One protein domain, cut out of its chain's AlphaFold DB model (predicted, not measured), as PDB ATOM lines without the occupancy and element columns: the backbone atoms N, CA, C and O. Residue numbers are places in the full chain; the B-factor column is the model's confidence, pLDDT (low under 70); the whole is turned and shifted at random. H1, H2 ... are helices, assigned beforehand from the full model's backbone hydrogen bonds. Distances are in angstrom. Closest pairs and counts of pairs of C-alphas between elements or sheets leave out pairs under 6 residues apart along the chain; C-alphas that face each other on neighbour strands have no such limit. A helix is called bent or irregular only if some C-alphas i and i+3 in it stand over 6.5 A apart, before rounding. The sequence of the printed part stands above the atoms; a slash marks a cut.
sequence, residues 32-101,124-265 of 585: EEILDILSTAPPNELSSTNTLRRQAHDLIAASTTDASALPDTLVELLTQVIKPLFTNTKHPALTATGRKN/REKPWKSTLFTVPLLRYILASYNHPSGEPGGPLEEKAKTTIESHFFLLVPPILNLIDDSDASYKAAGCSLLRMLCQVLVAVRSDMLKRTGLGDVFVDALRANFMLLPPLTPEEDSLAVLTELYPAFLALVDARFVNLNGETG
ATOM      1  N   GLU A  32      64.678 -43.860 -10.469       86.19
ATOM      2  CA  GLU A  32      65.614 -42.787 -10.154       86.19
ATOM      3  C   GLU A  32      64.873 -41.491  -9.799       86.19
ATOM      4  O   GLU A  32      65.166 -40.878  -8.775       86.19
ATOM      5  N   GLU A  33      63.864 -41.116 -10.590       87.56
ATOM      6  CA  GLU A  33      63.059 -39.911 -10.351       87.56
ATOM      7  C   GLU A  33      62.275 -39.986  -9.035       87.56
ATOM      8  O   GLU A  33      62.220 -39.005  -8.296       87.56
ATOM      9  N   ILE A  34      61.680 -41.140  -8.700       89.44
ATOM     10  CA  ILE A  34      60.948 -41.263  -7.432       89.44
ATOM     11  C   ILE A  34      61.894 -41.222  -6.228       89.44
ATOM     12  O   ILE A  34      61.536 -40.641  -5.205       89.44
ATOM     13  N   LEU A  35      63.104 -41.780  -6.339       88.94
ATOM     14  CA  LEU A  35      64.115 -41.681  -5.283       88.94
ATOM     15  C   LEU A  35      64.576 -40.231  -5.089       88.94
ATOM     16  O   LEU A  35      64.692 -39.790  -3.947       88.94
ATOM     17  N   ASP A  36      64.750 -39.467  -6.170       88.38
ATOM     18  CA  ASP A  36      65.085 -38.039  -6.107       88.38
ATOM     19  C   ASP A  36      63.980 -37.218  -5.414       88.38
ATOM     20  O   ASP A  36      64.246 -36.498  -4.443       88.38
ATOM     21  N   ILE A  37      62.718 -37.426  -5.809       87.19
ATOM     22  CA  ILE A  37      61.545 -36.799  -5.175       87.19
ATOM     23  C   ILE A  37      61.481 -37.145  -3.684       87.19
ATOM     24  O   ILE A  37      61.213 -36.278  -2.852       87.19
ATOM     25  N   LEU A  38      61.732 -38.407  -3.328       86.88
ATOM     26  CA  LEU A  38      61.714 -38.857  -1.939       86.88
ATOM     27  C   LEU A  38      62.930 -38.383  -1.143       86.88
ATOM     28  O   LEU A  38      62.842 -38.340   0.081       86.88
ATOM     29  N   SER A  39      64.039 -38.008  -1.780       84.94
ATOM     30  CA  SER A  39      65.218 -37.457  -1.101       84.94
ATOM     31  C   SER A  39      65.012 -35.995  -0.681       84.94
ATOM     32  O   SER A  39      65.466 -35.581   0.392       84.94
ATOM     33  N   THR A  40      64.230 -35.240  -1.458       79.69
ATOM     34  CA  THR A  40      63.980 -33.811  -1.247       79.69
ATOM     35  C   THR A  40      62.892 -33.580  -0.192       79.69
ATOM     36  O   THR A  40      61.745 -33.995  -0.348       79.69
ATOM     37  N   ALA A  41      63.237 -32.904   0.910       73.06
ATOM     38  CA  ALA A  41      62.284 -32.562   1.968       73.06
ATOM     39  C   ALA A  41      61.572 -31.230   1.658       73.06
ATOM     40  O   ALA A  41      62.259 -30.227   1.445       73.06
ATOM     41  N   PRO A  42      60.228 -31.164   1.672       71.88
ATOM     42  CA  PRO A  42      59.537 -29.888   1.566       71.88
ATOM     43  C   PRO A  42      59.753 -29.038   2.837       71.88
ATOM     44  O   PRO A  42      59.847 -29.586   3.937       71.88
ATOM     45  N   PRO A  43      59.800 -27.697   2.718       61.94
ATOM     46  CA  PRO A  43      60.173 -26.800   3.819       61.94
ATOM     47  C   PRO A  43      59.207 -26.821   5.018       61.94
ATOM     48  O   PRO A  43      59.617 -26.479   6.122       61.94
ATOM     49  N   ASN A  44      57.958 -27.268   4.825       64.81
ATOM     50  CA  ASN A  44      56.906 -27.320   5.851       64.81
ATOM     51  C   ASN A  44      56.461 -28.762   6.196       64.81
ATOM     52  O   ASN A  44      55.310 -28.990   6.568       64.81
ATOM     53  N   GLU A  45      57.337 -29.762   6.038       70.06
ATOM     54  CA  GLU A  45      56.997 -31.170   6.296       70.06
ATOM     55  C   GLU A  45      56.830 -31.478   7.800       70.06
ATOM     56  O   GLU A  45      57.674 -31.120   8.622       70.06
ATOM     57  N   LEU A  46      55.771 -32.209   8.175       75.25
ATOM     58  CA  LEU A  46      55.589 -32.711   9.542       75.25
ATOM     59  C   LEU A  46      56.578 -33.854   9.843       75.25
ATOM     60  O   LEU A  46      56.911 -34.661   8.975       75.25
ATOM     61  N   SER A  47      57.003 -34.006  11.103       74.88
ATOM     62  CA  SER A  47      57.943 -35.075  11.494       74.88
ATOM     63  C   SER A  47      57.409 -36.487  11.208       74.88
ATOM     64  O   SER A  47      58.171 -37.391  10.856       74.88
ATOM     65  N   SER A  48      56.091 -36.683  11.329       77.75
ATOM     66  CA  SER A  48      55.428 -37.947  10.994       77.75
ATOM     67  C   SER A  48      55.522 -38.261   9.500       77.75
ATOM     68  O   SER A  48      55.891 -39.374   9.137       77.75
ATOM     69  N   THR A  49      55.266 -37.285   8.625       80.56
ATOM     70  CA  THR A  49      55.350 -37.459   7.166       80.56
ATOM     71  C   THR A  49      56.793 -37.603   6.680       80.56
ATOM     72  O   THR A  49      57.044 -38.415   5.795       80.56
ATOM     73  N   ASN A  50      57.755 -36.939   7.334       84.19
ATOM     74  CA  ASN A  50      59.187 -37.098   7.054       84.19
ATOM     75  C   ASN A  50      59.671 -38.538   7.284       84.19
ATOM     76  O   ASN A  50      60.445 -39.079   6.494       84.19
ATOM     77  N   THR A  51      59.178 -39.173   8.354       86.69
ATOM     78  CA  THR A  51      59.492 -40.574   8.671       86.69
ATOM     79  C   THR A  51      58.948 -41.504   7.589       86.69
ATOM     80  O   THR A  51      59.679 -42.356   7.092       86.69
ATOM     81  N   LEU A  52      57.700 -41.283   7.158       87.69
ATOM     82  CA  LEU A  52      57.069 -42.053   6.082       87.69
ATOM     83  C   LEU A  52      57.788 -41.869   4.736       87.69
ATOM     84  O   LEU A  52      57.963 -42.836   4.000       87.69
ATOM     85  N   ARG A  53      58.246 -40.651   4.426       88.38
ATOM     86  CA  ARG A  53      59.024 -40.360   3.214       88.38
ATOM     87  C   ARG A  53      60.355 -41.110   3.204       88.38
ATOM     88  O   ARG A  53      60.683 -41.752   2.210       88.38
ATOM     89  N   ARG A  54      61.105 -41.066   4.312       87.94
ATOM     90  CA  ARG A  54      62.378 -41.794   4.440       87.94
ATOM     91  C   ARG A  54      62.165 -43.303   4.341       87.94
ATOM     92  O   ARG A  54      62.892 -43.970   3.623       87.94
ATOM     93  N   GLN A  55      61.117 -43.813   4.980       89.75
ATOM     94  CA  GLN A  55      60.745 -45.220   4.887       89.75
ATOM     95  C   GLN A  55      60.411 -45.635   3.448       89.75
ATOM     96  O   GLN A  55      60.866 -46.681   2.997       89.75
ATOM     97  N   ALA A  56      59.675 -44.809   2.696       88.75
ATOM     98  CA  ALA A  56      59.418 -45.060   1.278       88.75
ATOM     99  C   ALA A  56      60.714 -45.086   0.453       88.75
ATOM    100  O   ALA A  56      60.885 -45.967  -0.388       88.75
ATOM    101  N   HIS A  57      61.631 -44.147   0.714       91.25
ATOM    102  CA  HIS A  57      62.937 -44.103   0.059       91.25
ATOM    103  C   HIS A  57      63.737 -45.380   0.335       91.25
ATOM    104  O   HIS A  57      64.230 -46.002  -0.600       91.25
ATOM    105  N   ASP A  58      63.821 -45.805   1.596       89.38
ATOM    106  CA  ASP A  58      64.587 -46.986   2.002       89.38
ATOM    107  C   ASP A  58      64.019 -48.273   1.382       89.38
ATOM    108  O   ASP A  58      64.784 -49.102   0.888       89.38
ATOM    109  N   LEU A  59      62.689 -48.414   1.319       89.56
ATOM    110  CA  LEU A  59      62.022 -49.554   0.679       89.56
ATOM    111  C   LEU A  59      62.311 -49.634  -0.831       89.56
ATOM    112  O   LEU A  59      62.632 -50.707  -1.341       89.56
ATOM    113  N   ILE A  60      62.245 -48.506  -1.548       88.50
ATOM    114  CA  ILE A  60      62.515 -48.459  -3.000       88.50
ATOM    115  C   ILE A  60      64.017 -48.590  -3.290       88.50
ATOM    116  O   ILE A  60      64.422 -49.200  -4.284       88.50
ATOM    117  N   ALA A  61      64.877 -48.045  -2.429       87.94
ATOM    118  CA  ALA A  61      66.323 -48.176  -2.558       87.94
ATOM    119  C   ALA A  61      66.777 -49.627  -2.330       87.94
ATOM    120  O   ALA A  61      67.637 -50.113  -3.067       87.94
ATOM    121  N   ALA A  62      66.166 -50.322  -1.364       84.94
ATOM    122  CA  ALA A  62      66.456 -51.717  -1.039       84.94
ATOM    123  C   ALA A  62      65.852 -52.725  -2.029       84.94
ATOM    124  O   ALA A  62      66.346 -53.850  -2.122       84.94
ATOM    125  N   SER A  63      64.808 -52.355  -2.780       80.38
ATOM    126  CA  SER A  63      64.221 -53.250  -3.778       80.38
ATOM    127  C   SER A  63      65.219 -53.525  -4.912       80.38
ATOM    128  O   SER A  63      65.585 -52.616  -5.664       80.38
ATOM    129  N   THR A  64      65.652 -54.780  -5.033       64.69
ATOM    130  CA  THR A  64      66.391 -55.300  -6.195       64.69
ATOM    131  C   THR A  64      65.507 -55.257  -7.450       64.69
ATOM    132  O   THR A  64      64.282 -55.324  -7.355       64.69
ATOM    133  N   THR A  65      66.107 -55.193  -8.641       63.28
ATOM    134  CA  THR A  65      65.403 -55.275  -9.939       63.28
ATOM    135  C   THR A  65      64.736 -56.648 -10.167       63.28
ATOM    136  O   THR A  65      64.105 -56.876 -11.201       63.28
ATOM    137  N   ASP A  66      64.849 -57.584  -9.218       63.59
ATOM    138  CA  ASP A  66      64.251 -58.912  -9.311       63.59
ATOM    139  C   ASP A  66      62.714 -58.863  -9.234       63.59
ATOM    140  O   ASP A  66      62.106 -58.574  -8.200       63.59
ATOM    141  N   ALA A  67      62.064 -59.265 -10.330       66.81
ATOM    142  CA  ALA A  67      60.605 -59.318 -10.478       66.81
ATOM    143  C   ALA A  67      59.888 -60.260  -9.479       66.81
ATOM    144  O   ALA A  67      58.653 -60.313  -9.418       66.81
ATOM    145  N   SER A  68      60.632 -61.053  -8.702       71.38
ATOM    146  CA  SER A  68      60.078 -61.911  -7.656       71.38
ATOM    147  C   SER A  68      59.696 -61.151  -6.391       71.38
ATOM    148  O   SER A  68      58.654 -61.484  -5.836       71.38
ATOM    149  N   ALA A  69      60.483 -60.148  -5.986       78.88
ATOM    150  CA  ALA A  69      60.321 -59.411  -4.726       78.88
ATOM    151  C   ALA A  69      59.444 -58.151  -4.854       78.88
ATOM    152  O   ALA A  69      58.962 -57.621  -3.857       78.88
ATOM    153  N   LEU A  70      59.199 -57.694  -6.087       82.00
ATOM    154  CA  LEU A  70      58.411 -56.494  -6.371       82.00
ATOM    155  C   LEU A  70      57.014 -56.490  -5.706       82.00
ATOM    156  O   LEU A  70      56.669 -55.473  -5.108       82.00
ATOM    157  N   PRO A  71      56.214 -57.580  -5.732       84.50
ATOM    158  CA  PRO A  71      54.929 -57.631  -5.028       84.50
ATOM    159  C   PRO A  71      55.016 -57.266  -3.541       84.50
ATOM    160  O   PRO A  71      54.190 -56.494  -3.052       84.50
ATOM    161  N   ASP A  72      56.034 -57.778  -2.848       87.00
ATOM    162  CA  ASP A  72      56.210 -57.577  -1.409       87.00
ATOM    163  C   ASP A  72      56.605 -56.123  -1.112       87.00
ATOM    164  O   ASP A  72      56.015 -55.470  -0.252       87.00
ATOM    165  N   THR A  73      57.505 -55.543  -1.909       88.69
ATOM    166  CA  THR A  73      57.834 -54.114  -1.794       88.69
ATOM    167  C   THR A  73      56.601 -53.227  -2.013       88.69
ATOM    168  O   THR A  73      56.386 -52.260  -1.281       88.69
ATOM    169  N   LEU A  74      55.748 -53.550  -2.994       89.69
ATOM    170  CA  LEU A  74      54.544 -52.762  -3.278       89.69
ATOM    171  C   LEU A  74      53.522 -52.831  -2.137       89.69
ATOM    172  O   LEU A  74      52.922 -51.805  -1.799       89.69
ATOM    173  N   VAL A  75      53.322 -54.004  -1.521       91.06
ATOM    174  CA  VAL A  75      52.414 -54.113  -0.371       91.06
ATOM    175  C   VAL A  75      52.960 -53.367   0.840       91.06
ATOM    176  O   VAL A  75      52.191 -52.708   1.544       91.06
ATOM    177  N   GLU A  76      54.272 -53.394   1.066       91.00
ATOM    178  CA  GLU A  76      54.919 -52.643   2.142       91.00
ATOM    179  C   GLU A  76      54.765 -51.134   1.940       91.00
ATOM    180  O   GLU A  76      54.324 -50.445   2.857       91.00
ATOM    181  N   LEU A  77      54.986 -50.618   0.727       91.44
ATOM    182  CA  LEU A  77      54.736 -49.208   0.410       91.44
ATOM    183  C   LEU A  77      53.267 -48.821   0.645       91.44
ATOM    184  O   LEU A  77      52.969 -47.794   1.261       91.44
ATOM    185  N   LEU A  78      52.321 -49.653   0.204       90.31
ATOM    186  CA  LEU A  78      50.896 -49.368   0.377       90.31
ATOM    187  C   LEU A  78      50.452 -49.417   1.845       90.31
ATOM    188  O   LEU A  78      49.620 -48.613   2.268       90.31
ATOM    189  N   THR A  79      50.986 -50.350   2.632       90.94
ATOM    190  CA  THR A  79      50.559 -50.576   4.020       90.94
ATOM    191  C   THR A  79      51.304 -49.720   5.034       90.94
ATOM    192  O   THR A  79      50.674 -49.254   5.982       90.94
ATOM    193  N   GLN A  80      52.605 -49.503   4.841       89.81
ATOM    194  CA  GLN A  80      53.467 -48.786   5.778       89.81
ATOM    195  C   GLN A  80      53.563 -47.289   5.467       89.81
ATOM    196  O   GLN A  80      53.810 -46.514   6.383       89.81
ATOM    197  N   VAL A  81      53.328 -46.867   4.216       88.81
ATOM    198  CA  VAL A  81      53.440 -45.454   3.805       88.81
ATOM    199  C   VAL A  81      52.079 -44.879   3.423       88.81
ATOM    200  O   VAL A  81      51.578 -43.981   4.097       88.81
ATOM    201  N   ILE A  82      51.436 -45.413   2.378       90.00
ATOM    202  CA  ILE A  82      50.196 -44.827   1.837       90.00
ATOM    203  C   ILE A  82      49.044 -44.921   2.837       90.00
ATOM    204  O   ILE A  82      48.383 -43.924   3.118       90.00
ATOM    205  N   LYS A  83      48.782 -46.100   3.407       86.81
ATOM    206  CA  LYS A  83      47.652 -46.287   4.323       86.81
ATOM    207  C   LYS A  83      47.704 -45.325   5.526       86.81
ATOM    208  O   LYS A  83      46.677 -44.686   5.760       86.81
ATOM    209  N   PRO A  84      48.835 -45.148   6.242       87.19
ATOM    210  CA  PRO A  84      48.981 -44.136   7.291       87.19
ATOM    211  C   PRO A  84      48.613 -42.718   6.854       87.19
ATOM    212  O   PRO A  84      47.900 -42.039   7.595       87.19
ATOM    213  N   LEU A  85      49.003 -42.301   5.643       83.06
ATOM    214  CA  LEU A  85      48.709 -40.960   5.124       83.06
ATOM    215  C   LEU A  85      47.201 -40.685   4.997       83.06
ATOM    216  O   LEU A  85      46.777 -39.545   5.167       83.06
ATOM    217  N   PHE A  86      46.386 -41.720   4.767       84.44
ATOM    218  CA  PHE A  86      44.930 -41.616   4.595       84.44
ATOM    219  C   PHE A  86      44.112 -42.103   5.806       84.44
ATOM    220  O   PHE A  86      42.884 -42.142   5.735       84.44
ATOM    221  N   THR A  87      44.744 -42.454   6.934       77.38
ATOM    222  CA  THR A  87      44.041 -42.985   8.126       77.38
ATOM    223  C   THR A  87      42.958 -42.051   8.672       77.38
ATOM    224  O   THR A  87      41.887 -42.520   9.068       77.38
ATOM    225  N   ASN A  88      43.205 -40.740   8.638       68.31
ATOM    226  CA  ASN A  88      42.259 -39.721   9.094       68.31
ATOM    227  C   ASN A  88      41.188 -39.373   8.044       68.31
ATOM    228  O   ASN A  88      40.194 -38.730   8.369       68.31
ATOM    229  N   THR A  89      41.333 -39.834   6.796       69.88
ATOM    230  CA  THR A  89      40.435 -39.503   5.677       69.88
ATOM    231  C   THR A  89      39.606 -40.726   5.268       69.88
ATOM    232  O   THR A  89      39.904 -41.421   4.294       69.88
ATOM    233  N   LYS A  90      38.541 -41.019   6.026       71.94
ATOM    234  CA  LYS A  90      37.600 -42.107   5.694       71.94
ATOM    235  C   LYS A  90      36.657 -41.685   4.564       71.94
ATOM    236  O   LYS A  90      35.982 -40.665   4.670       71.94
ATOM    237  N   HIS A  91      36.558 -42.509   3.523       70.38
ATOM    238  CA  HIS A  91      35.688 -42.236   2.380       70.38
ATOM    239  C   HIS A  91      34.234 -42.694   2.642       70.38
ATOM    240  O   HIS A  91      34.024 -43.868   2.958       70.38
ATOM    241  N   PRO A  92      33.207 -41.837   2.464       71.50
ATOM    242  CA  PRO A  92      31.821 -42.139   2.854       71.50
ATOM    243  C   PRO A  92      31.176 -43.282   2.053       71.50
ATOM    244  O   PRO A  92      30.317 -44.000   2.572       71.50
ATOM    245  N   ALA A  93      31.608 -43.476   0.804       67.88
ATOM    246  CA  ALA A  93      31.111 -44.537  -0.076       67.88
ATOM    247  C   ALA A  93      31.764 -45.914   0.163       67.88
ATOM    248  O   ALA A  93      31.373 -46.892  -0.479       67.88
ATOM    249  N   LEU A  94      32.749 -46.010   1.065       73.62
ATOM    250  CA  LEU A  94      33.468 -47.250   1.360       73.62
ATOM    251  C   LEU A  94      33.184 -47.735   2.784       73.62
ATOM    252  O   LEU A  94      33.015 -46.950   3.715       73.62
ATOM    253  N   THR A  95      33.140 -49.052   2.967       70.44
ATOM    254  CA  THR A  95      33.189 -49.677   4.293       70.44
ATOM    255  C   THR A  95      34.617 -49.638   4.840       70.44
ATOM    256  O   THR A  95      35.578 -49.461   4.091       70.44
ATOM    257  N   ALA A  96      34.798 -49.904   6.140       58.50
ATOM    258  CA  ALA A  96      36.131 -50.056   6.744       58.50
ATOM    259  C   ALA A  96      36.993 -51.158   6.080       58.50
ATOM    260  O   ALA A  96      38.208 -51.182   6.249       58.50
ATOM    261  N   THR A  97      36.365 -52.056   5.313       57.47
ATOM    262  CA  THR A  97      36.997 -53.128   4.530       57.47
ATOM    263  C   THR A  97      37.193 -52.778   3.048       57.47
ATOM    264  O   THR A  97      37.537 -53.654   2.260       57.47
ATOM    265  N   GLY A  98      36.948 -51.527   2.640       61.09
ATOM    266  CA  GLY A  98      37.139 -51.061   1.263       61.09
ATOM    267  C   GLY A  98      36.080 -51.543   0.265       61.09
ATOM    268  O   GLY A  98      36.282 -51.418  -0.938       61.09
ATOM    269  N   ARG A  99      34.951 -52.101   0.725       67.06
ATOM    270  CA  ARG A  99      33.822 -52.502  -0.135       67.06
ATOM    271  C   ARG A  99      32.828 -51.351  -0.294       67.06
ATOM    272  O   ARG A  99      32.800 -50.442   0.532       67.06
ATOM    273  N   LYS A 100      31.977 -51.408  -1.326       74.81
ATOM    274  CA  LYS A 100      30.883 -50.441  -1.522       74.81
ATOM    275  C   LYS A 100      29.994 -50.381  -0.274       74.81
ATOM    276  O   LYS A 100      29.468 -51.403   0.167       74.81
ATOM    277  N   ASN A 101      29.810 -49.185   0.279       73.56
ATOM    278  CA  ASN A 101      28.922 -48.956   1.411       73.56
ATOM    279  C   ASN A 101      27.473 -48.800   0.918       73.56
ATOM    280  O   ASN A 101      27.144 -47.831   0.239       73.56
ATOM    281  N   ARG A 124      46.123 -29.970   8.876       49.72
ATOM    282  CA  ARG A 124      46.130 -30.882  10.033       49.72
ATOM    283  C   ARG A 124      45.198 -32.079   9.845       49.72
ATOM    284  O   ARG A 124      45.425 -33.121  10.460       49.72
ATOM    285  N   GLU A 125      44.178 -31.961   8.993       61.84
ATOM    286  CA  GLU A 125      43.182 -33.017   8.772       61.84
ATOM    287  C   GLU A 125      43.620 -34.042   7.711       61.84
ATOM    288  O   GLU A 125      43.206 -35.206   7.771       61.84
ATOM    289  N   LYS A 126      44.487 -33.652   6.762       74.69
ATOM    290  CA  LYS A 126      44.871 -34.487   5.607       74.69
ATOM    291  C   LYS A 126      46.394 -34.534   5.389       74.69
ATOM    292  O   LYS A 126      46.922 -33.811   4.545       74.69
ATOM    293  N   PRO A 127      47.116 -35.452   6.064       77.00
ATOM    294  CA  PRO A 127      48.578 -35.590   5.950       77.00
ATOM    295  C   PRO A 127      49.092 -35.849   4.522       77.00
ATOM    296  O   PRO A 127      50.241 -35.569   4.191       77.00
ATOM    297  N   TRP A 128      48.242 -36.394   3.655       80.06
ATOM    298  CA  TRP A 128      48.561 -36.638   2.250       80.06
ATOM    299  C   TRP A 128      48.610 -35.361   1.389       80.06
ATOM    300  O   TRP A 128      49.136 -35.418   0.281       80.06
ATOM    301  N   LYS A 129      48.094 -34.217   1.871       80.62
ATOM    302  CA  LYS A 129      48.151 -32.922   1.163       80.62
ATOM    303  C   LYS A 129      49.440 -32.148   1.413       80.62
ATOM    304  O   LYS A 129      49.929 -31.469   0.519       80.62
ATOM    305  N   SER A 130      50.007 -32.277   2.610       72.25
ATOM    306  CA  SER A 130      51.282 -31.644   2.969       72.25
ATOM    307  C   SER A 130      52.496 -32.360   2.363       72.25
ATOM    308  O   SER A 130      53.631 -31.906   2.503       72.25
ATOM    309  N   THR A 131      52.270 -33.479   1.670       74.69
ATOM    310  CA  THR A 131      53.304 -34.350   1.113       74.69
ATOM    311  C   THR A 131      53.291 -34.311  -0.413       74.69
ATOM    312  O   THR A 131      52.411 -34.863  -1.068       74.69
ATOM    313  N   LEU A 132      54.330 -33.713  -1.002       79.75
ATOM    314  CA  LEU A 132      54.486 -33.628  -2.463       79.75
ATOM    315  C   LEU A 132      54.764 -34.989  -3.127       79.75
ATOM    316  O   LEU A 132      54.601 -35.139  -4.335       79.75
ATOM    317  N   PHE A 133      55.162 -36.001  -2.348       85.81
ATOM    318  CA  PHE A 133      55.502 -37.330  -2.862       85.81
ATOM    319  C   PHE A 133      54.302 -38.281  -2.983       85.81
ATOM    320  O   PHE A 133      54.434 -39.313  -3.634       85.81
ATOM    321  N   THR A 134      53.134 -37.972  -2.401       90.00
ATOM    322  CA  THR A 134      52.003 -38.922  -2.350       90.00
ATOM    323  C   THR A 134      51.507 -39.318  -3.742       90.00
ATOM    324  O   THR A 134      51.384 -40.506  -4.046       90.00
ATOM    325  N   VAL A 135      51.236 -38.335  -4.607       91.31
ATOM    326  CA  VAL A 135      50.765 -38.592  -5.979       91.31
ATOM    327  C   VAL A 135      51.852 -39.274  -6.826       91.31
ATOM    328  O   VAL A 135      51.541 -40.304  -7.431       91.31
ATOM    329  N   PRO A 136      53.113 -38.791  -6.861       91.00
ATOM    330  CA  PRO A 136      54.205 -39.490  -7.544       91.00
ATOM    331  C   PRO A 136      54.398 -40.937  -7.081       91.00
ATOM    332  O   PRO A 136      54.538 -41.829  -7.916       91.00
ATOM    333  N   LEU A 137      54.331 -41.202  -5.774       91.50
ATOM    334  CA  LEU A 137      54.489 -42.546  -5.218       91.50
ATOM    335  C   LEU A 137      53.349 -43.477  -5.651       91.50
ATOM    336  O   LEU A 137      53.600 -44.612  -6.047       91.50
ATOM    337  N   LEU A 138      52.100 -43.000  -5.648       93.31
ATOM    338  CA  LEU A 138      50.965 -43.771  -6.171       93.31
ATOM    339  C   LEU A 138      51.103 -44.059  -7.674       93.31
ATOM    340  O   LEU A 138      50.787 -45.168  -8.106       93.31
ATOM    341  N   ARG A 139      51.607 -43.100  -8.468       93.06
ATOM    342  CA  ARG A 139      51.908 -43.319  -9.894       93.06
ATOM    343  C   ARG A 139      52.994 -44.377 -10.077       93.06
ATOM    344  O   ARG A 139      52.807 -45.276 -10.887       93.06
ATOM    345  N   TYR A 140      54.079 -44.307  -9.305       91.94
ATOM    346  CA  TYR A 140      55.156 -45.302  -9.320       91.94
ATOM    347  C   TYR A 140      54.635 -46.709  -8.985       91.94
ATOM    348  O   TYR A 140      54.897 -47.666  -9.716       91.94
ATOM    349  N   ILE A 141      53.834 -46.830  -7.920       92.44
ATOM    350  CA  ILE A 141      53.224 -48.098  -7.504       92.44
ATOM    351  C   ILE A 141      52.349 -48.669  -8.624       92.44
ATOM    352  O   ILE A 141      52.494 -49.836  -8.971       92.44
ATOM    353  N   LEU A 142      51.464 -47.862  -9.221       92.62
ATOM    354  CA  LEU A 142      50.593 -48.311 -10.311       92.62
ATOM    355  C   LEU A 142      51.381 -48.689 -11.576       92.62
ATOM    356  O   LEU A 142      51.075 -49.701 -12.205       92.62
ATOM    357  N   ALA A 143      52.417 -47.921 -11.924       90.62
ATOM    358  CA  ALA A 143      53.296 -48.218 -13.051       90.62
ATOM    359  C   ALA A 143      54.070 -49.533 -12.855       90.62
ATOM    360  O   ALA A 143      54.296 -50.250 -13.825       90.62
ATOM    361  N   SER A 144      54.399 -49.889 -11.610       89.00
ATOM    362  CA  SER A 144      55.130 -51.117 -11.275       89.00
ATOM    363  C   SER A 144      54.337 -52.404 -11.543       89.00
ATOM    364  O   SER A 144      54.939 -53.464 -11.676       89.00
ATOM    365  N   TYR A 145      53.005 -52.340 -11.667       87.81
ATOM    366  CA  TYR A 145      52.197 -53.500 -12.076       87.81
ATOM    367  C   TYR A 145      52.208 -53.740 -13.592       87.81
ATOM    368  O   TYR A 145      51.820 -54.821 -14.040       87.81
ATOM    369  N   ASN A 146      52.627 -52.754 -14.393       81.56
ATOM    370  CA  ASN A 146      52.739 -52.923 -15.836       81.56
ATOM    371  C   ASN A 146      54.028 -53.680 -16.164       81.56
ATOM    372  O   ASN A 146      55.114 -53.107 -16.187       81.56
ATOM    373  N   HIS A 147      53.902 -54.968 -16.479       67.62
ATOM    374  CA  HIS A 147      55.000 -55.733 -17.057       67.62
ATOM    375  C   HIS A 147      54.953 -55.661 -18.594       67.62
ATOM    376  O   HIS A 147      53.884 -55.859 -19.178       67.62
ATOM    377  N   PRO A 148      56.081 -55.379 -19.274       56.56
ATOM    378  CA  PRO A 148      56.122 -55.348 -20.730       56.56
ATOM    379  C   PRO A 148      55.826 -56.739 -21.308       56.56
ATOM    380  O   PRO A 148      56.584 -57.682 -21.107       56.56
ATOM    381  N   SER A 149      54.684 -56.829 -21.998       49.00
ATOM    382  CA  SER A 149      54.305 -57.811 -23.027       49.00
ATOM    383  C   SER A 149      54.952 -59.202 -22.925       49.00
ATOM    384  O   SER A 149      55.865 -59.527 -23.686       49.00
ATOM    385  N   GLY A 150      54.430 -60.045 -22.033       54.81
ATOM    386  CA  GLY A 150      54.467 -61.499 -22.224       54.81
ATOM    387  C   GLY A 150      53.331 -61.959 -23.148       54.81
ATOM    388  O   GLY A 150      52.434 -61.175 -23.466       54.81
ATOM    389  N   GLU A 151      53.357 -63.221 -23.585       57.06
ATOM    390  CA  GLU A 151      52.238 -63.808 -24.334       57.06
ATOM    391  C   GLU A 151      50.912 -63.677 -23.554       57.06
ATOM    392  O   GLU A 151      50.915 -63.828 -22.327       57.06
ATOM    393  N   PRO A 152      49.776 -63.416 -24.235       64.75
ATOM    394  CA  PRO A 152      48.459 -63.372 -23.603       64.75
ATOM    395  C   PRO A 152      48.175 -64.653 -22.812       64.75
ATOM    396  O   PRO A 152      48.209 -65.744 -23.375       64.75
ATOM    397  N   GLY A 153      47.864 -64.526 -21.523       68.69
ATOM    398  CA  GLY A 153      47.624 -65.673 -20.640       68.69
ATOM    399  C   GLY A 153      48.894 -66.366 -20.136       68.69
ATOM    400  O   GLY A 153      48.816 -67.462 -19.584       68.69
ATOM    401  N   GLY A 154      50.067 -65.750 -20.312       77.25
ATOM    402  CA  GLY A 154      51.322 -66.251 -19.763       77.25
ATOM    403  C   GLY A 154      51.388 -66.179 -18.226       77.25
ATOM    404  O   GLY A 154      50.650 -65.422 -17.589       77.25
ATOM    405  N   PRO A 155      52.332 -66.905 -17.597       77.94
ATOM    406  CA  PRO A 155      52.470 -66.965 -16.135       77.94
ATOM    407  C   PRO A 155      52.767 -65.603 -15.484       77.94
ATOM    408  O   PRO A 155      52.437 -65.383 -14.319       77.94
ATOM    409  N   LEU A 156      53.369 -64.672 -16.232       76.56
ATOM    410  CA  LEU A 156      53.643 -63.308 -15.769       76.56
ATOM    411  C   LEU A 156      52.368 -62.448 -15.688       76.56
ATOM    412  O   LEU A 156      52.236 -61.675 -14.743       76.56
ATOM    413  N   GLU A 157      51.422 -62.611 -16.624       82.12
ATOM    414  CA  GLU A 157      50.123 -61.912 -16.601       82.12
ATOM    415  C   GLU A 157      49.315 -62.355 -15.375       82.12
ATOM    416  O   GLU A 157      48.826 -61.516 -14.623       82.12
ATOM    417  N   GLU A 158      49.259 -63.663 -15.111       85.00
ATOM    418  CA  GLU A 158      48.525 -64.212 -13.963       85.00
ATOM    419  C   GLU A 158      49.151 -63.797 -12.621       85.00
ATOM    420  O   GLU A 158      48.446 -63.447 -11.670       85.00
ATOM    421  N   LYS A 159      50.488 -63.747 -12.533       85.50
ATOM    422  CA  LYS A 159      51.168 -63.231 -11.336       85.50
ATOM    423  C   LYS A 159      50.872 -61.741 -11.121       85.50
ATOM    424  O   LYS A 159      50.572 -61.327 -10.001       85.50
ATOM    425  N   ALA A 160      50.919 -60.928 -12.176       86.06
ATOM    426  CA  ALA A 160      50.594 -59.505 -12.089       86.06
ATOM    427  C   ALA A 160      49.130 -59.293 -11.675       86.06
ATOM    428  O   ALA A 160      48.855 -58.503 -10.771       86.06
ATOM    429  N   LYS A 161      48.210 -60.064 -12.268       90.19
ATOM    430  CA  LYS A 161      46.783 -60.088 -11.937       90.19
ATOM    431  C   LYS A 161      46.546 -60.410 -10.465       90.19
ATOM    432  O   LYS A 161      45.921 -59.624  -9.762       90.19
ATOM    433  N   THR A 162      47.079 -61.523  -9.970       91.00
ATOM    434  CA  THR A 162      46.921 -61.916  -8.557       91.00
ATOM    435  C   THR A 162      47.482 -60.864  -7.597       91.00
ATOM    436  O   THR A 162      46.868 -60.590  -6.564       91.00
ATOM    437  N   THR A 163      48.585 -60.209  -7.969       91.56
ATOM    438  CA  THR A 163      49.209 -59.149  -7.167       91.56
ATOM    439  C   THR A 163      48.379 -57.858  -7.139       91.56
ATOM    440  O   THR A 163      48.127 -57.309  -6.070       91.56
ATOM    441  N   ILE A 164      47.910 -57.346  -8.283       93.19
ATOM    442  CA  ILE A 164      47.075 -56.129  -8.274       93.19
ATOM    443  C   ILE A 164      45.743 -56.383  -7.564       93.19
ATOM    444  O   ILE A 164      45.230 -55.511  -6.864       93.19
ATOM    445  N   GLU A 165      45.195 -57.591  -7.698       93.50
ATOM    446  CA  GLU A 165      43.941 -57.971  -7.066       93.50
ATOM    447  C   GLU A 165      44.036 -58.031  -5.535       93.50
ATOM    448  O   GLU A 165      43.092 -57.615  -4.857       93.50
ATOM    449  N   SER A 166      45.165 -58.483  -4.977       92.88
ATOM    450  CA  SER A 166      45.392 -58.477  -3.526       92.88
ATOM    451  C   SER A 166      45.580 -57.057  -2.976       92.88
ATOM    452  O   SER A 166      45.118 -56.752  -1.875       92.88
ATOM    453  N   HIS A 167      46.198 -56.162  -3.752       93.38
ATOM    454  CA  HIS A 167      46.480 -54.781  -3.346       93.38
ATOM    455  C   HIS A 167      45.337 -53.800  -3.648       93.38
ATOM    456  O   HIS A 167      45.327 -52.677  -3.138       93.38
ATOM    457  N   PHE A 168      44.339 -54.216  -4.433       93.31
ATOM    458  CA  PHE A 168      43.260 -53.370  -4.947       93.31
ATOM    459  C   PHE A 168      42.561 -52.533  -3.864       93.31
ATOM    460  O   PHE A 168      42.381 -51.324  -4.015       93.31
ATOM    461  N   PHE A 169      42.222 -53.144  -2.726       90.88
ATOM    462  CA  PHE A 169      41.510 -52.473  -1.631       90.88
ATOM    463  C   PHE A 169      42.328 -51.378  -0.927       90.88
ATOM    464  O   PHE A 169      41.746 -50.531  -0.254       90.88
ATOM    465  N   LEU A 170      43.658 -51.381  -1.073       91.19
ATOM    466  CA  LEU A 170      44.544 -50.341  -0.538       91.19
ATOM    467  C   LEU A 170      44.687 -49.155  -1.500       91.19
ATOM    468  O   LEU A 170      44.945 -48.042  -1.054       91.19
ATOM    469  N   LEU A 171      44.483 -49.381  -2.802       93.19
ATOM    470  CA  LEU A 171      44.588 -48.366  -3.855       93.19
ATOM    471  C   LEU A 171      43.297 -47.553  -4.023       93.19
ATOM    472  O   LEU A 171      43.345 -46.356  -4.297       93.19
ATOM    473  N   VAL A 172      42.138 -48.193  -3.842       92.88
ATOM    474  CA  VAL A 172      40.822 -47.568  -4.062       92.88
ATOM    475  C   VAL A 172      40.573 -46.346  -3.156       92.88
ATOM    476  O   VAL A 172      40.179 -45.309  -3.694       92.88
ATOM    477  N   PRO A 173      40.796 -46.393  -1.823       91.38
ATOM    478  CA  PRO A 173      40.503 -45.249  -0.958       91.38
ATOM    479  C   PRO A 173      41.349 -43.998  -1.257       91.38
ATOM    480  O   PRO A 173      40.750 -42.929  -1.370       91.38
ATOM    481  N   PRO A 174      42.686 -44.080  -1.438       91.81
ATOM    482  CA  PRO A 174      43.495 -42.931  -1.849       91.81
ATOM    483  C   PRO A 174      43.011 -42.286  -3.150       91.81
ATOM    484  O   PRO A 174      42.866 -41.069  -3.215       91.81
ATOM    485  N   ILE A 175      42.700 -43.096  -4.169       95.00
ATOM    486  CA  ILE A 175      42.242 -42.599  -5.474       95.00
ATOM    487  C   ILE A 175      40.895 -41.880  -5.344       95.00
ATOM    488  O   ILE A 175      40.738 -40.781  -5.869       95.00
ATOM    489  N   LEU A 176      39.934 -42.466  -4.625       92.62
ATOM    490  CA  LEU A 176      38.626 -41.840  -4.412       92.62
ATOM    491  C   LEU A 176      38.726 -40.549  -3.591       92.62
ATOM    492  O   LEU A 176      38.127 -39.549  -3.971       92.62
ATOM    493  N   ASN A 177      39.532 -40.532  -2.525       91.12
ATOM    494  CA  ASN A 177      39.753 -39.325  -1.723       91.12
ATOM    495  C   ASN A 177      40.368 -38.178  -2.544       91.12
ATOM    496  O   ASN A 177      40.024 -37.025  -2.305       91.12
ATOM    497  N   LEU A 178      41.240 -38.480  -3.514       91.94
ATOM    498  CA  LEU A 178      41.791 -37.481  -4.434       91.94
ATOM    499  C   LEU A 178      40.729 -36.943  -5.410       91.94
ATOM    500  O   LEU A 178      40.659 -35.738  -5.628       91.94
ATOM    501  N   ILE A 179      39.872 -37.810  -5.965       93.38
ATOM    502  CA  ILE A 179      38.775 -37.413  -6.874       93.38
ATOM    503  C   ILE A 179      37.734 -36.534  -6.159       93.38
ATOM    504  O   ILE A 179      37.199 -35.585  -6.742       93.38
ATOM    505  N   ASP A 180      37.455 -36.830  -4.892       88.81
ATOM    506  CA  ASP A 180      36.454 -36.125  -4.087       88.81
ATOM    507  C   ASP A 180      37.012 -34.892  -3.354       88.81
ATOM    508  O   ASP A 180      36.256 -34.196  -2.669       88.81
ATOM    509  N   ASP A 181      38.303 -34.579  -3.510       89.12
ATOM    510  CA  ASP A 181      38.911 -33.412  -2.868       89.12
ATOM    511  C   ASP A 181      38.363 -32.082  -3.418       89.12
ATOM    512  O   ASP A 181      37.729 -32.047  -4.468       89.12
ATOM    513  N   SER A 182      38.572 -30.975  -2.706       86.69
ATOM    514  CA  SER A 182      38.173 -29.637  -3.153       86.69
ATOM    515  C   SER A 182      39.140 -29.022  -4.171       86.69
ATOM    516  O   SER A 182      38.700 -28.215  -4.987       86.69
ATOM    517  N   ASP A 183      40.424 -29.394  -4.152       88.25
ATOM    518  CA  ASP A 183      41.439 -28.849  -5.058       88.25
ATOM    519  C   ASP A 183      41.392 -29.527  -6.437       88.25
ATOM    520  O   ASP A 183      41.447 -30.757  -6.554       88.25
ATOM    521  N   ALA A 184      41.347 -28.721  -7.499       89.88
ATOM    522  CA  ALA A 184      41.341 -29.193  -8.880       89.88
ATOM    523  C   ALA A 184      42.575 -30.047  -9.231       89.88
ATOM    524  O   ALA A 184      42.458 -31.043  -9.945       89.88
ATOM    525  N   SER A 185      43.743 -29.729  -8.672       90.12
ATOM    526  CA  SER A 185      44.995 -30.454  -8.908       90.12
ATOM    527  C   SER A 185      44.909 -31.891  -8.390       90.12
ATOM    528  O   SER A 185      45.291 -32.838  -9.082       90.12
ATOM    529  N   TYR A 186      44.355 -32.078  -7.185       91.00
ATOM    530  CA  TYR A 186      44.156 -33.408  -6.604       91.00
ATOM    531  C   TYR A 186      43.052 -34.182  -7.327       91.00
ATOM    532  O   TYR A 186      43.232 -35.375  -7.580       91.00
ATOM    533  N   LYS A 187      41.977 -33.512  -7.764       93.44
ATOM    534  CA  LYS A 187      40.943 -34.127  -8.611       93.44
ATOM    535  C   LYS A 187      41.513 -34.671  -9.918       93.44
ATOM    536  O   LYS A 187      41.249 -35.824 -10.271       93.44
ATOM    537  N   ALA A 188      42.304 -33.859 -10.621       94.25
ATOM    538  CA  ALA A 188      42.965 -34.246 -11.862       94.25
ATOM    539  C   ALA A 188      43.920 -35.428 -11.626       94.25
ATOM    540  O   ALA A 188      43.843 -36.442 -12.322       94.25
ATOM    541  N   ALA A 189      44.749 -35.359 -10.577       93.62
ATOM    542  CA  ALA A 189      45.638 -36.450 -10.185       93.62
ATOM    543  C   ALA A 189      44.876 -37.748  -9.861       93.62
ATOM    544  O   ALA A 189      45.264 -38.817 -10.331       93.62
ATOM    545  N   GLY A 190      43.770 -37.663  -9.118       95.56
ATOM    546  CA  GLY A 190      42.903 -38.797  -8.799       95.56
ATOM    547  C   GLY A 190      42.287 -39.439 -10.046       95.56
ATOM    548  O   GLY A 190      42.335 -40.660 -10.194       95.56
ATOM    549  N   CYS A 191      41.792 -38.630 -10.990       97.12
ATOM    550  CA  CYS A 191      41.300 -39.116 -12.285       97.12
ATOM    551  C   CYS A 191      42.415 -39.822 -13.074       97.12
ATOM    552  O   CYS A 191      42.217 -40.921 -13.593       97.12
ATOM    553  N   SER A 192      43.611 -39.238 -13.096       96.12
ATOM    554  CA  SER A 192      44.785 -39.802 -13.763       96.12
ATOM    555  C   SER A 192      45.217 -41.151 -13.171       96.12
ATOM    556  O   SER A 192      45.485 -42.106 -13.902       96.12
ATOM    557  N   LEU A 193      45.236 -41.265 -11.839       96.25
ATOM    558  CA  LEU A 193      45.534 -42.511 -11.129       96.25
ATOM    559  C   LEU A 193      44.459 -43.572 -11.384       96.25
ATOM    560  O   LEU A 193      44.791 -44.729 -11.635       96.25
ATOM    561  N   LEU A 194      43.177 -43.188 -11.391       97.38
ATOM    562  CA  LEU A 194      42.085 -44.096 -11.746       97.38
ATOM    563  C   LEU A 194      42.227 -44.610 -13.182       97.38
ATOM    564  O   LEU A 194      42.050 -45.805 -13.421       97.38
ATOM    565  N   ARG A 195      42.581 -43.736 -14.132       96.62
ATOM    566  CA  ARG A 195      42.873 -44.128 -15.516       96.62
ATOM    567  C   ARG A 195      43.979 -45.177 -15.560       96.62
ATOM    568  O   ARG A 195      43.798 -46.203 -16.210       96.62
ATOM    569  N   MET A 196      45.084 -44.943 -14.856       95.12
ATOM    570  CA  MET A 196      46.220 -45.866 -14.810       95.12
ATOM    571  C   MET A 196      45.834 -47.213 -14.185       95.12
ATOM    572  O   MET A 196      46.115 -48.255 -14.768       95.12
ATOM    573  N   LEU A 197      45.106 -47.204 -13.064       95.94
ATOM    574  CA  LEU A 197      44.571 -48.419 -12.444       95.94
ATOM    575  C   LEU A 197      43.684 -49.204 -13.421       95.94
ATOM    576  O   LEU A 197      43.838 -50.413 -13.562       95.94
ATOM    577  N   CYS A 198      42.779 -48.528 -14.132       95.62
ATOM    578  CA  CYS A 198      41.914 -49.176 -15.116       95.62
ATOM    579  C   CYS A 198      42.711 -49.765 -16.288       95.62
ATOM    580  O   CYS A 198      42.401 -50.864 -16.739       95.62
ATOM    581  N   GLN A 199      43.755 -49.076 -16.758       93.31
ATOM    582  CA  GLN A 199      44.647 -49.586 -17.803       93.31
ATOM    583  C   GLN A 199      45.394 -50.846 -17.351       93.31
ATOM    584  O   GLN A 199      45.437 -51.812 -18.110       93.31
ATOM    585  N   VAL A 200      45.898 -50.873 -16.111       92.31
ATOM    586  CA  VAL A 200      46.513 -52.069 -15.510       92.31
ATOM    587  C   VAL A 200      45.506 -53.220 -15.474       92.31
ATOM    588  O   VAL A 200      45.808 -54.311 -15.947       92.31
ATOM    589  N   LEU A 201      44.282 -52.981 -14.984       92.62
ATOM    590  CA  LEU A 201      43.235 -54.009 -14.910       92.62
ATOM    591  C   LEU A 201      42.853 -54.569 -16.287       92.62
ATOM    592  O   LEU A 201      42.629 -55.773 -16.411       92.62
ATOM    593  N   VAL A 202      42.802 -53.719 -17.320       91.75
ATOM    594  CA  VAL A 202      42.575 -54.151 -18.708       91.75
ATOM    595  C   VAL A 202      43.743 -54.995 -19.213       91.75
ATOM    596  O   VAL A 202      43.509 -56.048 -19.803       91.75
ATOM    597  N   ALA A 203      44.983 -54.564 -18.964       88.44
ATOM    598  CA  ALA A 203      46.185 -55.263 -19.412       88.44
ATOM    599  C   ALA A 203      46.295 -56.678 -18.822       88.44
ATOM    600  O   ALA A 203      46.649 -57.606 -19.543       88.44
ATOM    601  N   VAL A 204      45.928 -56.855 -17.547       89.25
ATOM    602  CA  VAL A 204      45.948 -58.162 -16.858       89.25
ATOM    603  C   VAL A 204      44.617 -58.926 -16.932       89.25
ATOM    604  O   VAL A 204      44.436 -59.928 -16.242       89.25
ATOM    605  N   ARG A 205      43.644 -58.421 -17.706       89.38
ATOM    606  CA  ARG A 205      42.290 -58.989 -17.854       89.38
ATOM    607  C   ARG A 205      41.592 -59.307 -16.526       89.38
ATOM    608  O   ARG A 205      40.957 -60.351 -16.367       89.38
ATOM    609  N   SER A 206      41.699 -58.406 -15.552       90.94
ATOM    610  CA  SER A 206      41.030 -58.569 -14.261       90.94
ATOM    611  C   SER A 206      39.587 -58.069 -14.309       90.94
ATOM    612  O   SER A 206      39.305 -56.932 -14.683       90.94
ATOM    613  N   ASP A 207      38.659 -58.900 -13.839       90.06
ATOM    614  CA  ASP A 207      37.243 -58.575 -13.647       90.06
ATOM    615  C   ASP A 207      36.944 -58.029 -12.231       90.06
ATOM    616  O   ASP A 207      35.786 -57.967 -11.802       90.06
ATOM    617  N   MET A 208      37.977 -57.608 -11.489       90.81
ATOM    618  CA  MET A 208      37.885 -57.157 -10.093       90.81
ATOM    619  C   MET A 208      36.819 -56.069  -9.872       90.81
ATOM    620  O   MET A 208      36.087 -56.099  -8.878       90.81
ATOM    621  N   LEU A 209      36.663 -55.131 -10.813       91.12
ATOM    622  CA  LEU A 209      35.642 -54.074 -10.732       91.12
ATOM    623  C   LEU A 209      34.208 -54.619 -10.777       91.12
ATOM    624  O   LEU A 209      33.322 -54.065 -10.120       91.12
ATOM    625  N   LYS A 210      33.981 -55.706 -11.528       87.31
ATOM    626  CA  LYS A 210      32.687 -56.395 -11.613       87.31
ATOM    627  C   LYS A 210      32.414 -57.169 -10.325       87.31
ATOM    628  O   LYS A 210      31.330 -57.034  -9.765       87.31
ATOM    629  N   ARG A 211      33.405 -57.911  -9.813       89.19
ATOM    630  CA  ARG A 211      33.273 -58.723  -8.588       89.19
ATOM    631  C   ARG A 211      33.061 -57.897  -7.322       89.19
ATOM    632  O   ARG A 211      32.297 -58.295  -6.449       89.19
ATOM    633  N   THR A 212      33.730 -56.753  -7.206       89.50
ATOM    634  CA  THR A 212      33.665 -55.909  -5.998       89.50
ATOM    635  C   THR A 212      32.488 -54.939  -5.984       89.50
ATOM    636  O   THR A 212      32.153 -54.405  -4.927       89.50
ATOM    637  N   GLY A 213      31.879 -54.662  -7.143       87.12
ATOM    638  CA  GLY A 213      30.844 -53.635  -7.285       87.12
ATOM    639  C   GLY A 213      31.358 -52.197  -7.119       87.12
ATOM    640  O   GLY A 213      30.558 -51.261  -7.087       87.12
ATOM    641  N   LEU A 214      32.679 -51.995  -7.032       89.50
ATOM    642  CA  LEU A 214      33.296 -50.670  -6.897       89.50
ATOM    643  C   LEU A 214      33.267 -49.861  -8.199       89.50
ATOM    644  O   LEU A 214      33.421 -48.643  -8.161       89.50
ATOM    645  N   GLY A 215      32.988 -50.503  -9.338       90.81
ATOM    646  CA  GLY A 215      32.817 -49.808 -10.614       90.81
ATOM    647  C   GLY A 215      31.740 -48.718 -10.577       90.81
ATOM    648  O   GLY A 215      31.932 -47.669 -11.178       90.81
ATOM    649  N   ASP A 216      30.636 -48.922  -9.852       91.19
ATOM    650  CA  ASP A 216      29.597 -47.889  -9.723       91.19
ATOM    651  C   ASP A 216      30.049 -46.729  -8.822       91.19
ATOM    652  O   ASP A 216      29.734 -45.583  -9.110       91.19
ATOM    653  N   VAL A 217      30.844 -47.012  -7.783       92.94
ATOM    654  CA  VAL A 217      31.380 -45.979  -6.877       92.94
ATOM    655  C   VAL A 217      32.287 -45.017  -7.643       92.94
ATOM    656  O   VAL A 217      32.158 -43.806  -7.502       92.94
ATOM    657  N   PHE A 218      33.158 -45.543  -8.508       95.88
ATOM    658  CA  PHE A 218      33.987 -44.710  -9.378       95.88
ATOM    659  C   PHE A 218      33.169 -43.939 -10.419       95.88
ATOM    660  O   PHE A 218      33.485 -42.785 -10.703       95.88
ATOM    661  N   VAL A 219      32.111 -44.541 -10.977       95.81
ATOM    662  CA  VAL A 219      31.207 -43.833 -11.899       95.81
ATOM    663  C   VAL A 219      30.558 -42.639 -11.201       95.81
ATOM    664  O   VAL A 219      30.544 -41.554 -11.778       95.81
ATOM    665  N   ASP A 220      30.053 -42.816  -9.981       93.38
ATOM    666  CA  ASP A 220      29.401 -41.748  -9.221       93.38
ATOM    667  C   ASP A 220      30.391 -40.634  -8.843       93.38
ATOM    668  O   ASP A 220      30.086 -39.456  -9.050       93.38
ATOM    669  N   ALA A 221      31.603 -40.996  -8.403       94.06
ATOM    670  CA  ALA A 221      32.671 -40.044  -8.090       94.06
ATOM    671  C   ALA A 221      33.090 -39.215  -9.322       94.06
ATOM    672  O   ALA A 221      33.135 -37.987  -9.274       94.06
ATOM    673  N   LEU A 222      33.321 -39.850 -10.478       96.12
ATOM    674  CA  LEU A 222      33.658 -39.124 -11.711       96.12
ATOM    675  C   LEU A 222      32.494 -38.255 -12.203       96.12
ATOM    676  O   LEU A 222      32.696 -37.115 -12.619       96.12
ATOM    677  N   ARG A 223      31.260 -38.768 -12.129       94.50
ATOM    678  CA  ARG A 223      30.059 -38.049 -12.573       94.50
ATOM    679  C   ARG A 223      29.839 -36.753 -11.796       94.50
ATOM    680  O   ARG A 223      29.366 -35.781 -12.387       94.50
ATOM    681  N   ALA A 224      30.183 -36.718 -10.508       92.75
ATOM    682  CA  ALA A 224      30.072 -35.517  -9.680       92.75
ATOM    683  C   ALA A 224      30.927 -34.342 -10.198       92.75
ATOM    684  O   ALA A 224      30.619 -33.188  -9.910       92.75
ATOM    685  N   ASN A 225      31.952 -34.624 -11.007       94.12
ATOM    686  CA  ASN A 225      32.912 -33.641 -11.502       94.12
ATOM    687  C   ASN A 225      32.640 -33.180 -12.956       94.12
ATOM    688  O   ASN A 225      33.361 -32.336 -13.477       94.12
ATOM    689  N   PHE A 226      31.584 -33.674 -13.622       94.25
ATOM    690  CA  PHE A 226      31.257 -33.327 -15.023       94.25
ATOM    691  C   PHE A 226      30.953 -31.842 -15.269       94.25
ATOM    692  O   PHE A 226      31.155 -31.347 -16.377       94.25
ATOM    693  N   MET A 227      30.441 -31.154 -14.246       91.62
ATOM    694  CA  MET A 227      29.988 -29.762 -14.320       91.62
ATOM    695  C   MET A 227      30.954 -28.786 -13.630       91.62
ATOM    696  O   MET A 227      30.542 -27.687 -13.267       91.62
ATOM    697  N   LEU A 228      32.220 -29.175 -13.434       91.44
ATOM    698  CA  LEU A 228      33.283 -28.246 -13.035       91.44
ATOM    699  C   LEU A 228      33.619 -27.349 -14.228       91.44
ATOM    700  O   LEU A 228      34.443 -27.700 -15.068       91.44
ATOM    701  N   LEU A 229      32.874 -26.251 -14.346       92.38
ATOM    702  CA  LEU A 229      32.895 -25.339 -15.482       92.38
ATOM    703  C   LEU A 229      32.824 -23.879 -15.006       92.38
ATOM    704  O   LEU A 229      32.269 -23.598 -13.933       92.38
ATOM    705  N   PRO A 230      33.280 -22.927 -15.836       89.81
ATOM    706  CA  PRO A 230      33.066 -21.506 -15.601       89.81
ATOM    707  C   PRO A 230      31.577 -21.115 -15.502       89.81
ATOM    708  O   PRO A 230      30.711 -21.781 -16.081       89.81
ATOM    709  N   PRO A 231      31.249 -20.025 -14.777       85.88
ATOM    710  CA  PRO A 231      32.164 -19.179 -13.999       85.88
ATOM    711  C   PRO A 231      32.480 -19.734 -12.597       85.88
ATOM    712  O   PRO A 231      33.284 -19.145 -11.883       85.88
ATOM    713  N   LEU A 232      31.835 -20.832 -12.180       88.06
ATOM    714  CA  LEU A 232      31.970 -21.369 -10.821       88.06
ATOM    715  C   LEU A 232      33.358 -21.970 -10.570       88.06
ATOM    716  O   LEU A 232      33.918 -21.809  -9.488       88.06
ATOM    717  N   THR A 233      33.901 -22.662 -11.567       89.69
ATOM    718  CA  THR A 233      35.268 -23.180 -11.558       89.69
ATOM    719  C   THR A 233      36.090 -22.389 -12.576       89.69
ATOM    720  O   THR A 233      35.628 -22.233 -13.710       89.69
ATOM    721  N   PRO A 234      37.279 -21.869 -12.215       92.62
ATOM    722  CA  PRO A 234      38.164 -21.199 -13.164       92.62
ATOM    723  C   PRO A 234      38.436 -22.054 -14.406       92.62
ATOM    724  O   PRO A 234      38.398 -23.285 -14.348       92.62
ATOM    725  N   GLU A 235      38.701 -21.406 -15.541       91.25
ATOM    726  CA  GLU A 235      38.905 -22.099 -16.819       91.25
ATOM    727  C   GLU A 235      40.067 -23.101 -16.756       91.25
ATOM    728  O   GLU A 235      39.896 -24.258 -17.138       91.25
ATOM    729  N   GLU A 236      41.211 -22.687 -16.206       90.19
ATOM    730  CA  GLU A 236      42.408 -23.527 -16.068       90.19
ATOM    731  C   GLU A 236      42.148 -24.764 -15.198       90.19
ATOM    732  O   GLU A 236      42.453 -25.886 -15.603       90.19
ATOM    733  N   ASP A 237      41.507 -24.572 -14.043       91.56
ATOM    734  CA  ASP A 237      41.135 -25.653 -13.124       91.56
ATOM    735  C   ASP A 237      40.147 -26.632 -13.779       91.56
ATOM    736  O   ASP A 237      40.263 -27.851 -13.636       91.56
ATOM    737  N   SER A 238      39.184 -26.099 -14.540       93.56
ATOM    738  CA  SER A 238      38.214 -26.902 -15.289       93.56
ATOM    739  C   SER A 238      38.926 -27.754 -16.343       93.56
ATOM    740  O   SER A 238      38.703 -28.961 -16.415       93.56
ATOM    741  N   LEU A 239      39.823 -27.159 -17.135       93.44
ATOM    742  CA  LEU A 239      40.605 -27.881 -18.141       93.44
ATOM    743  C   LEU A 239      41.497 -28.952 -17.513       93.44
ATOM    744  O   LEU A 239      41.515 -30.079 -18.013       93.44
ATOM    745  N   ALA A 240      42.187 -28.638 -16.414       91.81
ATOM    746  CA  ALA A 240      43.066 -29.574 -15.721       91.81
ATOM    747  C   ALA A 240      42.309 -30.836 -15.274       91.81
ATOM    748  O   ALA A 240      42.763 -31.956 -15.513       91.81
ATOM    749  N   VAL A 241      41.119 -30.672 -14.687       94.31
ATOM    750  CA  VAL A 241      40.306 -31.812 -14.236       94.31
ATOM    751  C   VAL A 241      39.666 -32.549 -15.407       94.31
ATOM    752  O   VAL A 241      39.750 -33.776 -15.474       94.31
ATOM    753  N   LEU A 242      39.023 -31.836 -16.338       95.38
ATOM    754  CA  LEU A 242      38.277 -32.459 -17.435       95.38
ATOM    755  C   LEU A 242      39.198 -33.252 -18.376       95.38
ATOM    756  O   LEU A 242      38.808 -34.334 -18.824       95.38
ATOM    757  N   THR A 243      40.423 -32.773 -18.610       94.44
ATOM    758  CA  THR A 243      41.424 -33.461 -19.446       94.44
ATOM    759  C   THR A 243      41.763 -34.851 -18.917       94.44
ATOM    760  O   THR A 243      41.866 -35.790 -19.705       94.44
ATOM    761  N   GLU A 244      41.835 -35.030 -17.596       95.75
ATOM    762  CA  GLU A 244      42.074 -36.344 -16.986       95.75
ATOM    763  C   GLU A 244      40.787 -37.156 -16.792       95.75
ATOM    764  O   GLU A 244      40.784 -38.384 -16.919       95.75
ATOM    765  N   LEU A 245      39.671 -36.485 -16.507       97.12
ATOM    766  CA  LEU A 245      38.402 -37.112 -16.148       97.12
ATOM    767  C   LEU A 245      37.774 -37.903 -17.302       97.12
ATOM    768  O   LEU A 245      37.344 -39.041 -17.088       97.12
ATOM    769  N   TYR A 246      37.694 -37.344 -18.515       96.44
ATOM    770  CA  TYR A 246      37.035 -38.034 -19.637       96.44
ATOM    771  C   TYR A 246      37.780 -39.314 -20.054       96.44
ATOM    772  O   TYR A 246      37.139 -40.370 -20.145       96.44
ATOM    773  N   PRO A 247      39.117 -39.294 -20.236       96.12
ATOM    774  CA  PRO A 247      39.894 -40.509 -20.458       96.12
ATOM    775  C   PRO A 247      39.796 -41.511 -19.302       96.12
ATOM    776  O   PRO A 247      39.708 -42.713 -19.559       96.12
ATOM    777  N   ALA A 248      39.765 -41.051 -18.045       97.44
ATOM    778  CA  ALA A 248      39.581 -41.927 -16.888       97.44
ATOM    779  C   ALA A 248      38.220 -42.636 -16.906       97.44
ATOM    780  O   ALA A 248      38.154 -43.843 -16.676       97.44
ATOM    781  N   PHE A 249      37.141 -41.924 -17.246       98.00
ATOM    782  CA  PHE A 249      35.810 -42.519 -17.364       98.00
ATOM    783  C   PHE A 249      35.764 -43.573 -18.476       98.00
ATOM    784  O   PHE A 249      35.199 -44.650 -18.290       98.00
ATOM    785  N   LEU A 250      36.372 -43.290 -19.631       96.62
ATOM    786  CA  LEU A 250      36.463 -44.256 -20.728       96.62
ATOM    787  C   LEU A 250      37.266 -45.497 -20.324       96.62
ATOM    788  O   LEU A 250      36.805 -46.612 -20.561       96.62
ATOM    789  N   ALA A 251      38.410 -45.317 -19.659       95.81
ATOM    790  CA  ALA A 251      39.213 -46.422 -19.146       95.81
ATOM    791  C   ALA A 251      38.442 -47.261 -18.114       95.81
ATOM    792  O   ALA A 251      38.515 -48.486 -18.148       95.81
ATOM    793  N   LEU A 252      37.648 -46.627 -17.244       96.88
ATOM    794  CA  LEU A 252      36.785 -47.315 -16.281       96.88
ATOM    795  C   LEU A 252      35.708 -48.163 -16.967       96.88
ATOM    796  O   LEU A 252      35.441 -49.288 -16.537       96.88
ATOM    797  N   VAL A 253      35.090 -47.644 -18.031       95.69
ATOM    798  CA  VAL A 253      34.147 -48.418 -18.848       95.69
ATOM    799  C   VAL A 253      34.866 -49.605 -19.484       95.69
ATOM    800  O   VAL A 253      34.386 -50.730 -19.374       95.69
ATOM    801  N   ASP A 254      36.030 -49.386 -20.094       93.25
ATOM    802  CA  ASP A 254      36.791 -50.451 -20.749       93.25
ATOM    803  C   ASP A 254      37.247 -51.533 -19.740       93.25
ATOM    804  O   ASP A 254      37.144 -52.723 -20.037       93.25
ATOM    805  N   ALA A 255      37.633 -51.149 -18.518       93.81
ATOM    806  CA  ALA A 255      38.016 -52.066 -17.439       93.81
ATOM    807  C   ALA A 255      36.831 -52.835 -16.829       93.81
ATOM    808  O   ALA A 255      36.966 -54.008 -16.488       93.81
ATOM    809  N   ARG A 256      35.643 -52.221 -16.716       92.88
ATOM    810  CA  ARG A 256      34.427 -52.921 -16.245       92.88
ATOM    811  C   ARG A 256      33.975 -54.037 -17.180       92.88
ATOM    812  O   ARG A 256      33.320 -54.966 -16.715       92.88
ATOM    813  N   PHE A 257      34.276 -53.909 -18.469       91.19
ATOM    814  CA  PHE A 257      33.778 -54.778 -19.534       91.19
ATOM    815  C   PHE A 257      34.921 -55.413 -20.334       91.19
ATOM    816  O   PHE A 257      34.799 -55.630 -21.540       91.19
ATOM    817  N   VAL A 258      36.042 -55.714 -19.667       84.50
ATOM    818  CA  VAL A 258      37.263 -56.231 -20.305       84.50
ATOM    819  C   VAL A 258      37.007 -57.492 -21.141       84.50
ATOM    820  O   VAL A 258      37.538 -57.628 -22.242       84.50
ATOM    821  N   ASN A 259      36.102 -58.357 -20.675       77.62
ATOM    822  CA  ASN A 259      35.731 -59.593 -21.364       77.62
ATOM    823  C   ASN A 259      34.937 -59.331 -22.656       77.62
ATOM    824  O   ASN A 259      35.165 -60.005 -23.655       77.62
ATOM    825  N   LEU A 260      34.085 -58.297 -22.687       75.50
ATOM    826  CA  LEU A 260      33.387 -57.891 -23.914       75.50
ATOM    827  C   LEU A 260      34.345 -57.295 -24.950       75.50
ATOM    828  O   LEU A 260      34.135 -57.444 -26.151       75.50
ATOM    829  N   ASN A 261      35.394 -56.606 -24.498       63.94
ATOM    830  CA  ASN A 261      36.370 -55.995 -25.396       63.94
ATOM    831  C   ASN A 261      37.248 -57.058 -26.090       63.94
ATOM    832  O   ASN A 261      37.579 -56.890 -27.264       63.94
ATOM    833  N   GLY A 262      37.559 -58.177 -25.421       48.81
ATOM    834  CA  GLY A 262      38.338 -59.288 -25.989       48.81
ATOM    835  C   GLY A 262      37.628 -60.069 -27.104       48.81
ATOM    836  O   GLY A 262      38.266 -60.468 -28.076       48.81
ATOM    837  N   GLU A 263      36.306 -60.224 -27.026       41.41
ATOM    838  CA  GLU A 263      35.516 -60.969 -28.025       41.41
ATOM    839  C   GLU A 263      35.285 -60.180 -29.329       41.41
ATOM    840  O   GLU A 263      35.040 -60.760 -30.388       41.41
ATOM    841  N   THR A 264      35.423 -58.848 -29.302       38.50
ATOM    842  CA  THR A 264      35.261 -58.008 -30.506       38.50
ATOM    843  C   THR A 264      36.423 -58.102 -31.502       38.50
ATOM    844  O   THR A 264      36.259 -57.728 -32.664       38.50
ATOM    845  N   GLY A 265      37.567 -58.672 -31.101       30.81
ATOM    846  CA  GLY A 265      38.727 -58.895 -31.975       30.81
ATOM    847  C   GLY A 265      38.514 -59.941 -33.080       30.81
ATOM    848  O   GLY A 265      39.298 -59.987 -34.023       30.81
TER     849      GLY A 265
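This is residues 32 to 101 and 124 to 265 of the 585 residues of an uncharacterized protein of Exophiala dermatitidis (strain ATCC 34100 / CBS 525.76 / NIH/UT8656) (UniProt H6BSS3). Roughly aligned helices are stacked into a thick slab, with H1, H2 and H3 at one end, H4, H5b and H6 in the middle and H8 and H9 at the other end. H5a turns away steeply from H5b, and H10 turns off the end of H9. The printed part has 212 residues with ten named helices, H1 to H10 in chain order, and no named strand; the class is all helix. H3, H4, H5a, H5b, H6, H8 and H9 form a bundle, a group of helices and arms packed together. The whole is compact, with a radius of gyration of the C-alphas of 17.3 A and spans of 52 by 49 by 31 A.

H1, residues 32 to 39, and H2, residues 47 to 62, form a helical hairpin, closest at the C-alphas of Leu 38 and His 57, 5.7 A apart. H2 forms another with H3, residues 70 to 85, at a shallow tilt of 5 degrees, opposite ways; the C-alphas of Leu 52 and Val 81 come closest, at 5.5 A. H4, residues 134 to 144, only just touches H3, with 3 pairs of C-alphas within 8 A, the closest being Leu 74 and Ile 141 at 6.4 A. H5, residues 155 to 179, was assigned as one helix by its hydrogen bonds but is bent: C-alphas 166 and 169 are 7.4 A apart, and its arms H5a, residues 155 to 166, and H5b, residues 169 to 179, stand at a steep tilt of 66 degrees. H5b is irregular, with C-alphas 170 and 173 6.51 A apart. H6, residues 184 to 203, touches H5b, closest at the C-alphas of Ile 179 and Lys 187, 4.3 A. H7, residues 208 to 212, is close to but not clearly touching H6. H8, residues 214 to 223, touches H5b at a shallow tilt of 9 degrees, the same way, closest at the C-alphas of Ile 179 and Ala 221, 6.8 A. H9, residues 235 to 256, touches H6 with 41 pairs of C-alphas within 8 A, the closest being Arg 195 and Ala 248 at 4.2 A. H10, residues 258 to 265, is about perpendicular to H9, at 77 degrees. Every O i to N i+4 pair is within hydrogen-bond range in H1, H2, H4, H5a, H6, H7 and H8; the counts are 9 of 12 in H3, 5 of 7 in H5b, 16 of 18 in H9 and 1 of 4 in H10, where 2 of 5 O i to N i+3 pairs are.

H1 begins at C-alpha 32 (65.614, -42.787, -10.154). H2 is 22.5 A long, H3 21.6 A, H6 28.5 A and H9 31.2 A. H10 ends at C-alpha 265 (38.727, -58.895, -31.975).

The C-alphas of Ser 47 and Gly 265, the two farthest apart, are 53.2 A apart. Residues 102 to 123 are not printed, and C-alphas 101 and 124 are 26.4 A apart across the cut. The link from H8 to H9 is long, with 11 residues. The pLDDT is under 70 for 27 residues, among them 147 to 153 and 261 to 265.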